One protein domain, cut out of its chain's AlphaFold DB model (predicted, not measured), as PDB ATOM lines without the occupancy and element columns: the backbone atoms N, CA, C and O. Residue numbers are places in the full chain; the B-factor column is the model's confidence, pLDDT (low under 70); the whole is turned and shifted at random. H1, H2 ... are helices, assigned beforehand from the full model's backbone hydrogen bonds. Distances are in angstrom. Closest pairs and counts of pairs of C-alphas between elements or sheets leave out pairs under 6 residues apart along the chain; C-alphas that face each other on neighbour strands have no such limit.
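This is residues 22 to 102 of the 117 residues of the protein "DDE_Tnp_ISL3 domain-containing protein" of Planctomycetes bacterium (UniProt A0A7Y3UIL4). Two long helices, H1 and H5, lie side by side and run opposite ways, making the long axis of the domain. Between them along the chain, three helices fold back from the far end of H1: H2 near that end, the very short H3 packed on the stretch 33 to 40 of H1, and H4, which packs on H3 with its residues 73 to 77 and makes a steep corner with the start of H5. The printed part has 81 residues, with five named helices in the order H1, H2, H3, H4, H5 and no named strand; the class is all helix, and 64 of the printed residues are in named helices. The whole is compact, with a radius of gyration of the C-alphas of 12.8 A, yet elongated in outline, its C-alphas spanning 45 by 26 by 18 A.

H1, residues 25 to 46, and H5, residues 85 to 102, touch, with 18 pairs of C-alphas within 8 A. The closest C-alphas of the two are those of Leu 32 and Lys 94, 5.7 A apart. They stand at a shallow tilt of 12 degrees and run opposite ways. H2, residues 49 to 54, follows H1 after a tight link and is close to it but not clearly touching; their closest C-alphas, those of Tyr 44 and Arg 52, are 6.1 A apart. H3, residues 59 to 63, and H1 touch, H1 with residues 33 to 40 alone; the closest C-alphas are those of Gly 33 and Leu 63, 6.1 A apart. H4, residues 71 to 83, touches H3 with residues 73 to 77 alone, and the closest C-alphas are those of Thr 61 and Gly 73, 6.0 A apart. H2 and H4 only just touch, with 3 pairs of C-alphas within 8 A, at a steep tilt of 50 degrees; the closest are those of Asp 54 and Leu 80, 5.7 A apart. H4 and H5 touch only at the corner by their link, and only just, with 3 pairs of C-alphas within 8 A; the closest are those of Leu 81 and Asn 88, 4.7 A apart, and the tilt is a steep 47 degrees. H1 and H4 are apart, and so are H2 and H5. In H1, H3 and H4 every O i to N i+4 pair is within hydrogen-bond range, against 12 of 14 in H5 and 0 of 2 in H2, where 2 of 3 O i to N i+3 pairs are.

The printed part begins at Leu 22, and H1 begins at C-alpha 25, at (200.938, 253.864, 253.792). H1 is the longest helix by residues, 22 of them, and measures 31.7 A from first to last C-alpha, ending at C-alpha 46, at (216.303, 248.255, 226.656). H2 has 6 residues and H3 has 5. H4 has 13 residues and measures 18.5 A. H5 has 18 residues and measures 26.0 A, ending at C-alpha 102, at (195.865, 262.654, 250.756).

The two C-alphas farthest apart are those of Leu 22 and Gly 49, at 45.4 A. The first and last printed C-alphas, those of Leu 22 and Gly 102, are 16.2 A apart. The printed part has no cut. The links from H1 to H2, H2 to H3 and H4 to H5 are tight, the link from H3 to H4 is short with 7 residues, and no link is long. The mean pLDDT of the printed part is 89.4, that of H2 is 81, and no printed residue is under 70.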
ATOM      1  N   LEU A  22     194.937 246.967 258.802       85.75
ATOM      2  CA  LEU A  22     195.262 248.193 258.079       85.75
ATOM      3  C   LEU A  22     196.780 248.321 257.936       85.75
ATOM      4  O   LEU A  22     197.485 248.535 258.930       85.75
ATOM      5  N   TYR A  23     197.278 248.223 256.706       85.56
ATOM      6  CA  TYR A  23     198.697 248.407 256.413       85.56
ATOM      7  C   TYR A  23     199.115 249.875 256.447       85.56
ATOM      8  O   TYR A  23     198.352 250.770 256.073       85.56
ATOM      9  N   ASP A  24     200.358 250.123 256.865       85.56
ATOM     10  CA  ASP A  24     200.914 251.469 256.818       85.56
ATOM     11  C   ASP A  24     201.149 251.937 255.368       85.56
ATOM     12  O   ASP A  24     201.803 251.259 254.565       85.56
ATOM     13  N   LYS A  25     200.671 253.147 255.046       84.62
ATOM     14  CA  LYS A  25     200.938 253.864 253.792       84.62
ATOM     15  C   LYS A  25     202.411 253.817 253.394       84.62
ATOM     16  O   LYS A  25     202.709 253.673 252.209       84.62
ATOM     17  N   PHE A  26     203.333 253.999 254.337       86.06
ATOM     18  CA  PHE A  26     204.762 254.061 254.046       86.06
ATOM     19  C   PHE A  26     205.266 252.764 253.408       86.06
ATOM     20  O   PHE A  26     206.041 252.832 252.449       86.06
ATOM     21  N   HIS A  27     204.784 251.601 253.855       88.88
ATOM     22  CA  HIS A  27     205.156 250.320 253.254       88.88
ATOM     23  C   HIS A  27     204.606 250.199 251.836       88.88
ATOM     24  O   HIS A  27     205.369 249.903 250.913       88.88
ATOM     25  N   VAL A  28     203.331 250.535 251.627       88.69
ATOM     26  CA  VAL A  28     202.711 250.475 250.295       88.69
ATOM     27  C   VAL A  28     203.402 251.434 249.317       88.69
ATOM     28  O   VAL A  28     203.814 251.028 248.231       88.69
ATOM     29  N   MET A  29     203.644 252.686 249.722       89.31
ATOM     30  CA  MET A  29     204.374 253.673 248.915       89.31
ATOM     31  C   MET A  29     205.803 253.225 248.602       89.31
ATOM     32  O   MET A  29     206.288 253.439 247.489       89.31
ATOM     33  N   ARG A  30     206.489 252.584 249.557       90.50
ATOM     34  CA  ARG A  30     207.830 252.030 249.343       90.50
ATOM     35  C   ARG A  30     207.806 250.896 248.320       90.50
ATOM     36  O   ARG A  30     208.699 250.844 247.477       90.50
ATOM     37  N   HIS A  31     206.813 250.008 248.366       91.81
ATOM     38  CA  HIS A  31     206.651 248.938 247.379       91.81
ATOM     39  C   HIS A  31     206.353 249.487 245.981       91.81
ATOM     40  O   HIS A  31     207.033 249.100 245.031       91.81
ATOM     41  N   LEU A  32     205.440 250.456 245.867       92.12
ATOM     42  CA  LEU A  32     205.143 251.139 244.604       92.12
ATOM     43  C   LEU A  32     206.384 251.844 244.036       92.12
ATOM     44  O   LEU A  32     206.697 251.696 242.857       92.12
ATOM     45  N   GLY A  33     207.148 252.545 244.879       93.56
ATOM     46  CA  GLY A  33     208.397 253.189 244.471       93.56
ATOM     47  C   GLY A  33     209.466 252.197 243.999       93.56
ATOM     48  O   GLY A  33     210.144 252.452 243.005       93.56
ATOM     49  N   LYS A  34     209.603 251.046 244.672       94.44
ATOM     50  CA  LYS A  34     210.515 249.968 244.250       94.44
ATOM     51  C   LYS A  34     210.103 249.372 242.904       94.44
ATOM     52  O   LYS A  34     210.960 249.215 242.038       94.44
ATOM     53  N   ALA A  35     208.816 249.074 242.719       94.38
ATOM     54  CA  ALA A  35     208.291 248.549 241.460       94.38
ATOM     55  C   ALA A  35     208.520 249.537 240.305       94.38
ATOM     56  O   ALA A  35     209.013 249.158 239.246       94.38
ATOM     57  N   LEU A  36     208.267 250.825 240.542       95.19
ATOM     58  CA  LEU A  36     208.495 251.881 239.561       95.19
ATOM     59  C   LEU A  36     209.984 252.048 239.200       95.19
ATOM     60  O   LEU A  36     210.319 252.190 238.023       95.19
ATOM     61  N   ASP A  37     210.899 251.982 240.176       94.81
ATOM     62  CA  ASP A  37     212.345 251.996 239.891       94.81
ATOM     63  C   ASP A  37     212.791 250.743 239.124       94.81
ATOM     64  O   ASP A  37     213.702 250.830 238.301       94.81
ATOM     65  N   GLN A  38     212.143 249.594 239.343       95.44
ATOM     66  CA  GLN A  38     212.416 248.386 238.570       95.44
ATOM     67  C   GLN A  38     212.008 248.560 237.104       95.44
ATOM     68  O   GLN A  38     212.827 248.308 236.225       95.44
ATOM     69  N   VAL A  39     210.805 249.080 236.834       94.31
ATOM     70  CA  VAL A  39     210.360 249.408 235.465       94.31
ATOM     71  C   VAL A  39     211.325 250.392 234.805       94.31
ATOM     72  O   VAL A  39     211.756 250.179 233.675       94.31
ATOM     73  N   ARG A  40     211.757 251.431 235.534       94.50
ATOM     74  CA  ARG A  40     212.755 252.394 235.046       94.50
ATOM     75  C   ARG A  40     214.070 251.717 234.646       94.50
ATOM     76  O   ARG A  40     214.653 252.087 233.631       94.50
ATOM     77  N   LYS A  41     214.573 250.777 235.453       93.88
ATOM     78  CA  LYS A  41     215.812 250.035 235.159       93.88
ATOM     79  C   LYS A  41     215.653 249.147 233.927       93.88
ATOM     80  O   LYS A  41     216.546 249.153 233.088       93.88
ATOM     81  N   THR A  42     214.526 248.447 233.808       93.50
ATOM     82  CA  THR A  42     214.208 247.612 232.642       93.50
ATOM     83  C   THR A  42     214.154 248.448 231.364       93.50
ATOM     84  O   THR A  42     214.833 248.131 230.393       93.50
ATOM     85  N   GLU A  43     213.431 249.570 231.383       92.75
ATOM     86  CA  GLU A  43     213.346 250.467 230.228       92.75
ATOM     87  C   GLU A  43     214.702 251.088 229.882       92.75
ATOM     88  O   GLU A  43     215.084 251.137 228.717       92.75
ATOM     89  N   TYR A  44     215.489 251.489 230.884       92.31
ATOM     90  CA  TYR A  44     216.845 251.988 230.653       92.31
ATOM     91  C   TYR A  44     217.758 250.946 229.990       92.31
ATOM     92  O   TYR A  44     218.548 251.296 229.112       92.31
ATOM     93  N   ALA A  45     217.663 249.681 230.412       91.31
ATOM     94  CA  ALA A  45     218.453 248.589 229.854       91.31
ATOM     95  C   ALA A  45     218.091 248.304 228.388       91.31
ATOM     96  O   ALA A  45     218.981 247.987 227.602       91.31
ATOM     97  N   ARG A  46     216.812 248.472 228.018       89.12
ATOM     98  CA  ARG A  46     216.303 248.255 226.656       89.12
ATOM     99  C   ARG A  46     216.762 249.321 225.657       89.12
ATOM    100  O   ARG A  46     216.907 249.026 224.477       89.12
ATOM    101  N   LEU A  47     216.981 250.552 226.115       88.25
ATOM    102  CA  LEU A  47     217.424 251.662 225.267       88.25
ATOM    103  C   LEU A  47     218.939 251.631 225.029       88.25
ATOM    104  O   LEU A  47     219.702 251.129 225.858       88.25
ATOM    105  N   THR A  48     219.397 252.245 223.938       85.44
ATOM    106  CA  THR A  48     220.820 252.443 223.612       85.44
ATOM    107  C   THR A  48     221.082 253.899 223.214       85.44
ATOM    108  O   THR A  48     220.159 254.675 222.979       85.44
ATOM    109  N   GLY A  49     222.352 254.320 223.214       82.94
ATOM    110  CA  GLY A  49     222.751 255.637 222.706       82.94
ATOM    111  C   GLY A  49     221.991 256.828 223.312       82.94
ATOM    112  O   GLY A  49     221.868 256.951 224.535       82.94
ATOM    113  N   LYS A  50     221.511 257.728 222.441       78.81
ATOM    114  CA  LYS A  50     220.837 258.983 222.819       78.81
ATOM    115  C   LYS A  50     219.478 258.761 223.490       78.81
ATOM    116  O   LYS A  50     219.089 259.595 224.308       78.81
ATOM    117  N   ASP A  51     218.824 257.625 223.267       78.00
ATOM    118  CA  ASP A  51     217.501 257.334 223.834       78.00
ATOM    119  C   ASP A  51     217.556 257.152 225.358       78.00
ATOM    120  O   ASP A  51     216.613 257.460 226.085       78.00
ATOM    121  N   ARG A  52     218.719 256.756 225.896       85.56
ATOM    122  CA  ARG A  52     218.942 256.675 227.348       85.56
ATOM    123  C   ARG A  52     218.904 258.032 228.045       85.56
ATOM    124  O   ARG A  52     218.733 258.065 229.266       85.56
ATOM    125  N   SER A  53     219.104 259.134 227.318       82.69
ATOM    126  CA  SER A  53     219.224 260.473 227.910       82.69
ATOM    127  C   SER A  53     217.957 260.914 228.640       82.69
ATOM    128  O   SER A  53     218.052 261.583 229.670       82.69
ATOM    129  N   ASP A  54     216.790 260.463 228.178       78.69
ATOM    130  CA  ASP A  54     215.511 260.811 228.793       78.69
ATOM    131  C   ASP A  54     215.301 260.114 230.146       78.69
ATOM    132  O   ASP A  54     214.678 260.685 231.039       78.69
ATOM    133  N   ILE A  55     215.878 258.922 230.348       84.69
ATOM    134  CA  ILE A  55     215.756 258.140 231.594       84.69
ATOM    135  C   ILE A  55     216.940 258.385 232.547       84.69
ATOM    136  O   ILE A  55     216.795 258.330 233.778       84.69
ATOM    137  N   LYS A  56     218.136 258.646 232.005       86.75
ATOM    138  CA  LYS A  56     219.374 258.799 232.779       86.75
ATOM    139  C   LYS A  56     219.256 259.956 233.776       86.75
ATOM    140  O   LYS A  56     218.884 261.073 233.437       86.75
ATOM    141  N   GLY A  57     219.573 259.681 235.042       86.94
ATOM    142  CA  GLY A  57     219.550 260.686 236.111       86.94
ATOM    143  C   GLY A  57     218.153 261.143 236.555       86.94
ATOM    144  O   GLY A  57     218.054 261.981 237.444       86.94
ATOM    145  N   LYS A  58     217.061 260.588 236.007       88.69
ATOM    146  CA  LYS A  58     215.684 261.008 236.340       88.69
ATOM    147  C   LYS A  58     215.009 260.177 237.436       88.69
ATOM    148  O   LYS A  58     213.808 260.310 237.658       88.69
ATOM    149  N   LYS A  59     215.763 259.343 238.168       91.75
ATOM    150  CA  LYS A  59     215.228 258.500 239.257       91.75
ATOM    151  C   LYS A  59     214.439 259.318 240.285       91.75
ATOM    152  O   LYS A  59     213.293 258.992 240.569       91.75
ATOM    153  N   TYR A  60     215.027 260.382 240.830       90.62
ATOM    154  CA  TYR A  60     214.354 261.191 241.850       90.62
ATOM    155  C   TYR A  60     213.194 262.006 241.277       90.62
ATOM    156  O   TYR A  60     212.187 262.169 241.950       90.62
ATOM    157  N   THR A  61     213.268 262.425 240.014       92.38
ATOM    158  CA  THR A  61     212.133 263.048 239.317       92.38
ATOM    159  C   THR A  61     210.923 262.112 239.248       92.38
ATOM    160  O   THR A  61     209.795 262.558 239.421       92.38
ATOM    161  N   LEU A  62     211.161 260.817 239.034       92.44
ATOM    162  CA  LEU A  62     210.125 259.789 238.939       92.44
ATOM    163  C   LEU A  62     209.553 259.385 240.313       92.44
ATOM    164  O   LEU A  62     208.349 259.179 240.458       92.44
ATOM    165  N   LEU A  63     210.414 259.251 241.325       92.00
ATOM    166  CA  LEU A  63     210.015 258.768 242.652       92.00
ATOM    167  C   LEU A  63     209.419 259.867 243.541       92.00
ATOM    168  O   LEU A  63     208.559 259.574 244.375       92.00
ATOM    169  N   SER A  64     209.825 261.124 243.352       90.62
ATOM    170  CA  SER A  64     209.259 262.267 244.071       90.62
ATOM    171  C   SER A  64     207.770 262.412 243.800       90.62
ATOM    172  O   SER A  64     207.273 262.072 242.726       90.62
ATOM    173  N   LYS A  65     207.023 262.917 244.781       87.31
ATOM    174  CA  LYS A  65     205.640 263.328 244.538       87.31
ATOM    175  C   LYS A  65     205.617 264.474 243.533       87.31
ATOM    176  O   LYS A  65     206.437 265.386 243.640       87.31
ATOM    177  N   ARG A  66     204.645 264.474 242.617       88.31
ATOM    178  CA  ARG A  66     204.517 265.524 241.598       88.31
ATOM    179  C   ARG A  66     204.398 266.933 242.188       88.31
ATOM    180  O   ARG A  66     204.913 267.875 241.593       88.31
ATOM    181  N   GLU A  67     203.747 267.065 243.344       86.62
ATOM    182  CA  GLU A  67     203.587 268.330 244.081       86.62
ATOM    183  C   GLU A  67     204.920 268.906 244.590       86.62
ATOM    184  O   GLU A  67     205.082 270.120 244.633       86.62
ATOM    185  N   ASN A  68     205.901 268.043 244.876       90.00
ATOM    186  CA  ASN A  68     207.218 268.430 245.391       90.00
ATOM    187  C   ASN A  68     208.234 268.727 244.275       90.00
ATOM    188  O   ASN A  68     209.396 269.018 244.554       90.00
ATOM    189  N   LEU A  69     207.844 268.590 243.006       92.81
ATOM    190  CA  LEU A  69     208.733 268.850 241.882       92.81
ATOM    191  C   LEU A  69     208.765 270.342 241.547       92.81
ATOM    192  O   LEU A  69     207.729 271.000 241.439       92.81
ATOM    193  N   THR A  70     209.966 270.842 241.252       93.94
ATOM    194  CA  THR A  70     210.151 272.155 240.624       93.94
ATOM    195  C   THR A  70     209.460 272.214 239.257       93.94
ATOM    196  O   THR A  70     209.055 271.193 238.688       93.94
ATOM    197  N   LEU A  71     209.326 273.413 238.686       93.81
ATOM    198  CA  LEU A  71     208.791 273.579 237.330       93.81
ATOM    199  C   LEU A  71     209.555 272.710 236.315       93.81
ATOM    200  O   LEU A  71     208.940 271.960 235.555       93.81
ATOM    201  N   ASP A  72     210.884 272.748 236.363       91.25
ATOM    202  CA  ASP A  72     211.730 271.966 235.461       91.25
ATOM    203  C   ASP A  72     211.665 270.471 235.763       91.25
ATOM    204  O   ASP A  72     211.632 269.660 234.839       91.25
ATOM    205  N   GLY A  73     211.527 270.093 237.038       91.44
ATOM    206  CA  GLY A  73     211.246 268.715 237.432       91.44
ATOM    207  C   GLY A  73     209.949 268.190 236.809       91.44
ATOM    208  O   GLY A  73     209.927 267.085 236.274       91.44
ATOM    209  N   ARG A  74     208.882 268.998 236.798       93.62
ATOM    210  CA  ARG A  74     207.595 268.642 236.174       93.62
ATOM    211  C   ARG A  74     207.685 268.559 234.651       93.62
ATOM    212  O   ARG A  74     207.104 267.645 234.069       93.62
ATOM    213  N   LYS A  75     208.427 269.465 234.005       93.00
ATOM    214  CA  LYS A  75     208.695 269.406 232.556       93.00
ATOM    215  C   LYS A  75     209.485 268.147 232.191       93.00
ATOM    216  O   LYS A  75     209.086 267.419 231.286       93.00
ATOM    217  N   ALA A  76     210.551 267.854 232.937       90.69
ATOM    218  CA  ALA A  76     211.364 266.657 232.750       90.69
ATOM    219  C   ALA A  76     210.549 265.376 232.969       90.69
ATOM    220  O   ALA A  76     210.648 264.451 232.170       90.69
ATOM    221  N   LEU A  77     209.697 265.345 234.000       93.50
ATOM    222  CA  LEU A  77     208.779 264.235 234.240       93.50
ATOM    223  C   LEU A  77     207.809 264.052 233.067       93.50
ATOM    224  O   LEU A  77     207.662 262.942 232.571       93.50
ATOM    225  N   LYS A  78     207.174 265.129 232.588       93.25
ATOM    226  CA  LYS A  78     206.253 265.065 231.442       93.25
ATOM    227  C   LYS A  78     206.951 264.517 230.195       93.25
ATOM    228  O   LYS A  78     206.382 263.665 229.522       93.25
ATOM    229  N   LYS A  79     208.176 264.972 229.914       91.81
ATOM    230  CA  LYS A  79     208.985 264.476 228.792       91.81
ATOM    231  C   LYS A  79     209.272 262.978 228.933       91.81
ATOM    232  O   LYS A  79     209.008 262.220 228.009       91.81
ATOM    233  N   LEU A  80     209.740 262.556 230.110       91.19
ATOM    234  CA  LEU A  80     210.056 261.159 230.418       91.19
ATOM    235  C   LEU A  80     208.840 260.235 230.249       91.19
ATOM    236  O   LEU A  80     208.943 259.201 229.596       91.19
ATOM    237  N   LEU A  81     207.688 260.603 230.818       92.56
ATOM    238  CA  LEU A  81     206.471 259.789 230.724       92.56
ATOM    239  C   LEU A  81     205.881 259.803 229.304       92.56
ATOM    240  O   LEU A  81     205.324 258.802 228.868       92.56
ATOM    241  N   GLY A  82     206.033 260.905 228.563       90.69
ATOM    242  CA  GLY A  82     205.623 260.983 227.159       90.69
ATOM    243  C   GLY A  82     206.466 260.099 226.236       90.69
ATOM    244  O   GLY A  82     205.929 259.497 225.312       90.69
ATOM    245  N   ALA A  83     207.764 259.979 226.514       88.62
ATOM    246  CA  ALA A  83     208.676 259.134 225.745       88.62
ATOM    247  C   ALA A  83     208.572 257.640 226.104       88.62
ATOM    248  O   ALA A  83     208.979 256.789 225.316       88.62
ATOM    249  N   ASN A  84     208.044 257.297 227.287       89.69
ATOM    250  CA  ASN A  84     208.029 255.922 227.776       89.69
ATOM    251  C   ASN A  84     206.648 255.488 228.285       89.69
ATOM    252  O   ASN A  84     206.290 255.705 229.446       89.69
ATOM    253  N   LYS A  85     205.885 254.818 227.413       90.00
ATOM    254  CA  LYS A  85     204.520 254.358 227.710       90.00
ATOM    255  C   LYS A  85     204.468 253.403 228.906       90.00
ATOM    256  O   LYS A  85     203.587 253.554 229.746       90.00
ATOM    257  N   LEU A  86     205.416 252.465 229.019       90.62
ATOM    258  CA  LEU A  86     205.446 251.516 230.136       90.62
ATOM    259  C   LEU A  86     205.700 252.234 231.465       90.62
ATOM    260  O   LEU A  86     205.009 251.987 232.454       90.62
ATOM    261  N   LEU A  87     206.654 253.167 231.476       92.44
ATOM    262  CA  LEU A  87     206.954 253.971 232.654       92.44
ATOM    263  C   LEU A  87     205.781 254.882 233.035       92.44
ATOM    264  O   LEU A  87     205.512 255.051 234.221       92.44
ATOM    265  N   ASN A  88     205.058 255.421 232.050       93.69
ATOM    266  CA  ASN A  88     203.831 256.182 232.272       93.69
ATOM    267  C   ASN A  88     202.749 255.335 232.947       93.69
ATOM    268  O   ASN A  88     202.223 255.728 233.985       93.69
ATOM    269  N   THR A  89     202.474 254.139 232.424       93.75
ATOM    270  CA  THR A  89     201.507 253.217 233.032       93.75
ATOM    271  C   THR A  89     201.914 252.831 234.455       93.75
ATOM    272  O   THR A  89     201.077 252.855 235.351       93.75
ATOM    273  N   ALA A  90     203.197 252.549 234.701       93.50
ATOM    274  CA  ALA A  90     203.699 252.225 236.038       93.50
ATOM    275  C   ALA A  90     203.682 253.420 237.012       93.50
ATOM    276  O   ALA A  90     203.635 253.232 238.229       93.50
ATOM    277  N   TYR A  91     203.725 254.652 236.500       94.19
ATOM    278  CA  TYR A  91     203.707 255.873 237.304       94.19
ATOM    279  C   TYR A  91     202.317 256.168 237.892       94.19
ATOM    280  O   TYR A  91     202.224 256.647 239.025       94.19
ATOM    281  N   LEU A  92     201.239 255.847 237.164       91.69
ATOM    282  CA  LEU A  92     199.865 256.163 237.574       91.69
ATOM    283  C   LEU A  92     199.475 255.550 238.934       91.69
ATOM    284  O   LEU A  92     199.073 256.321 239.804       91.69
ATOM    285  N   PRO A  93     199.666 254.237 239.205       90.75
ATOM    286  CA  PRO A  93     199.306 253.648 240.498       90.75
ATOM    287  C   PRO A  93     199.987 254.322 241.692       90.75
ATOM    288  O   PRO A  93     199.371 254.510 242.741       90.75
ATOM    289  N   LYS A  94     201.252 254.732 241.533       91.12
ATOM    290  CA  LYS A  94     202.007 255.427 242.581       91.12
ATOM    291  C   LYS A  94     201.398 256.793 242.905       91.12
ATOM    292  O   LYS A  94     201.323 257.156 244.080       91.12
ATOM    293  N   GLU A  95     200.960 257.546 241.899       89.56
ATOM    294  CA  GLU A  95     200.317 258.846 242.122       89.56
ATOM    295  C   GLU A  95     198.889 258.703 242.646       89.56
ATOM    296  O   GLU A  95     198.541 259.380 243.612       89.56
ATOM    297  N   SER A  96     198.091 257.793 242.081       87.88
ATOM    298  CA  SER A  96     196.719 257.533 242.532       87.88
ATOM    299  C   SER A  96     196.683 257.105 243.999       87.88
ATOM    300  O   SER A  96     195.885 257.630 244.772       87.88
ATOM    301  N   PHE A  97     197.596 256.227 244.428       86.75
ATOM    302  CA  PHE A  97     197.696 255.834 245.836       86.75
ATOM    303  C   PHE A  97     198.150 256.999 246.733       86.75
ATOM    304  O   PHE A  97     197.647 257.186 247.845       86.75
ATOM    305  N   GLY A  98     199.075 257.831 246.242       84.25
ATOM    306  CA  GLY A  98     199.490 259.055 246.925       84.25
ATOM    307  C   GLY A  98     198.325 260.019 247.178       84.25
ATOM    308  O   GLY A  98     198.208 260.537 248.293       84.25
ATOM    309  N   GLN A  99     197.468 260.211 246.169       82.38
ATOM    310  CA  GLN A  99     196.277 261.066 246.209       82.38
ATOM    311  C   GLN A  99     195.173 260.497 247.101       82.38
ATOM    312  O   GLN A  99     194.676 261.225 247.957       82.38
ATOM    313  N   LEU A 100     194.843 259.205 246.968       80.81
ATOM    314  CA  LEU A 100     193.858 258.522 247.817       80.81
ATOM    315  C   LEU A 100     194.176 258.728 249.301       80.81
ATOM    316  O   LEU A 100     193.314 259.072 250.103       80.81
ATOM    317  N   TRP A 101     195.448 258.587 249.669       74.44
ATOM    318  CA  TRP A 101     195.851 258.821 251.048       74.44
ATOM    319  C   TRP A 101     195.812 260.302 251.453       74.44
ATOM    320  O   TRP A 101     195.603 260.620 252.621       74.44
ATOM    321  N   GLY A 102     196.062 261.221 250.518       70.25
ATOM    322  CA  GLY A 102     195.865 262.654 250.756       70.25
ATOM    323  C   GLY A 102     194.407 262.971 251.099       70.25
ATOM    324  O   GLY A 102     194.155 263.675 252.072       70.25
TER     325      GLY A 102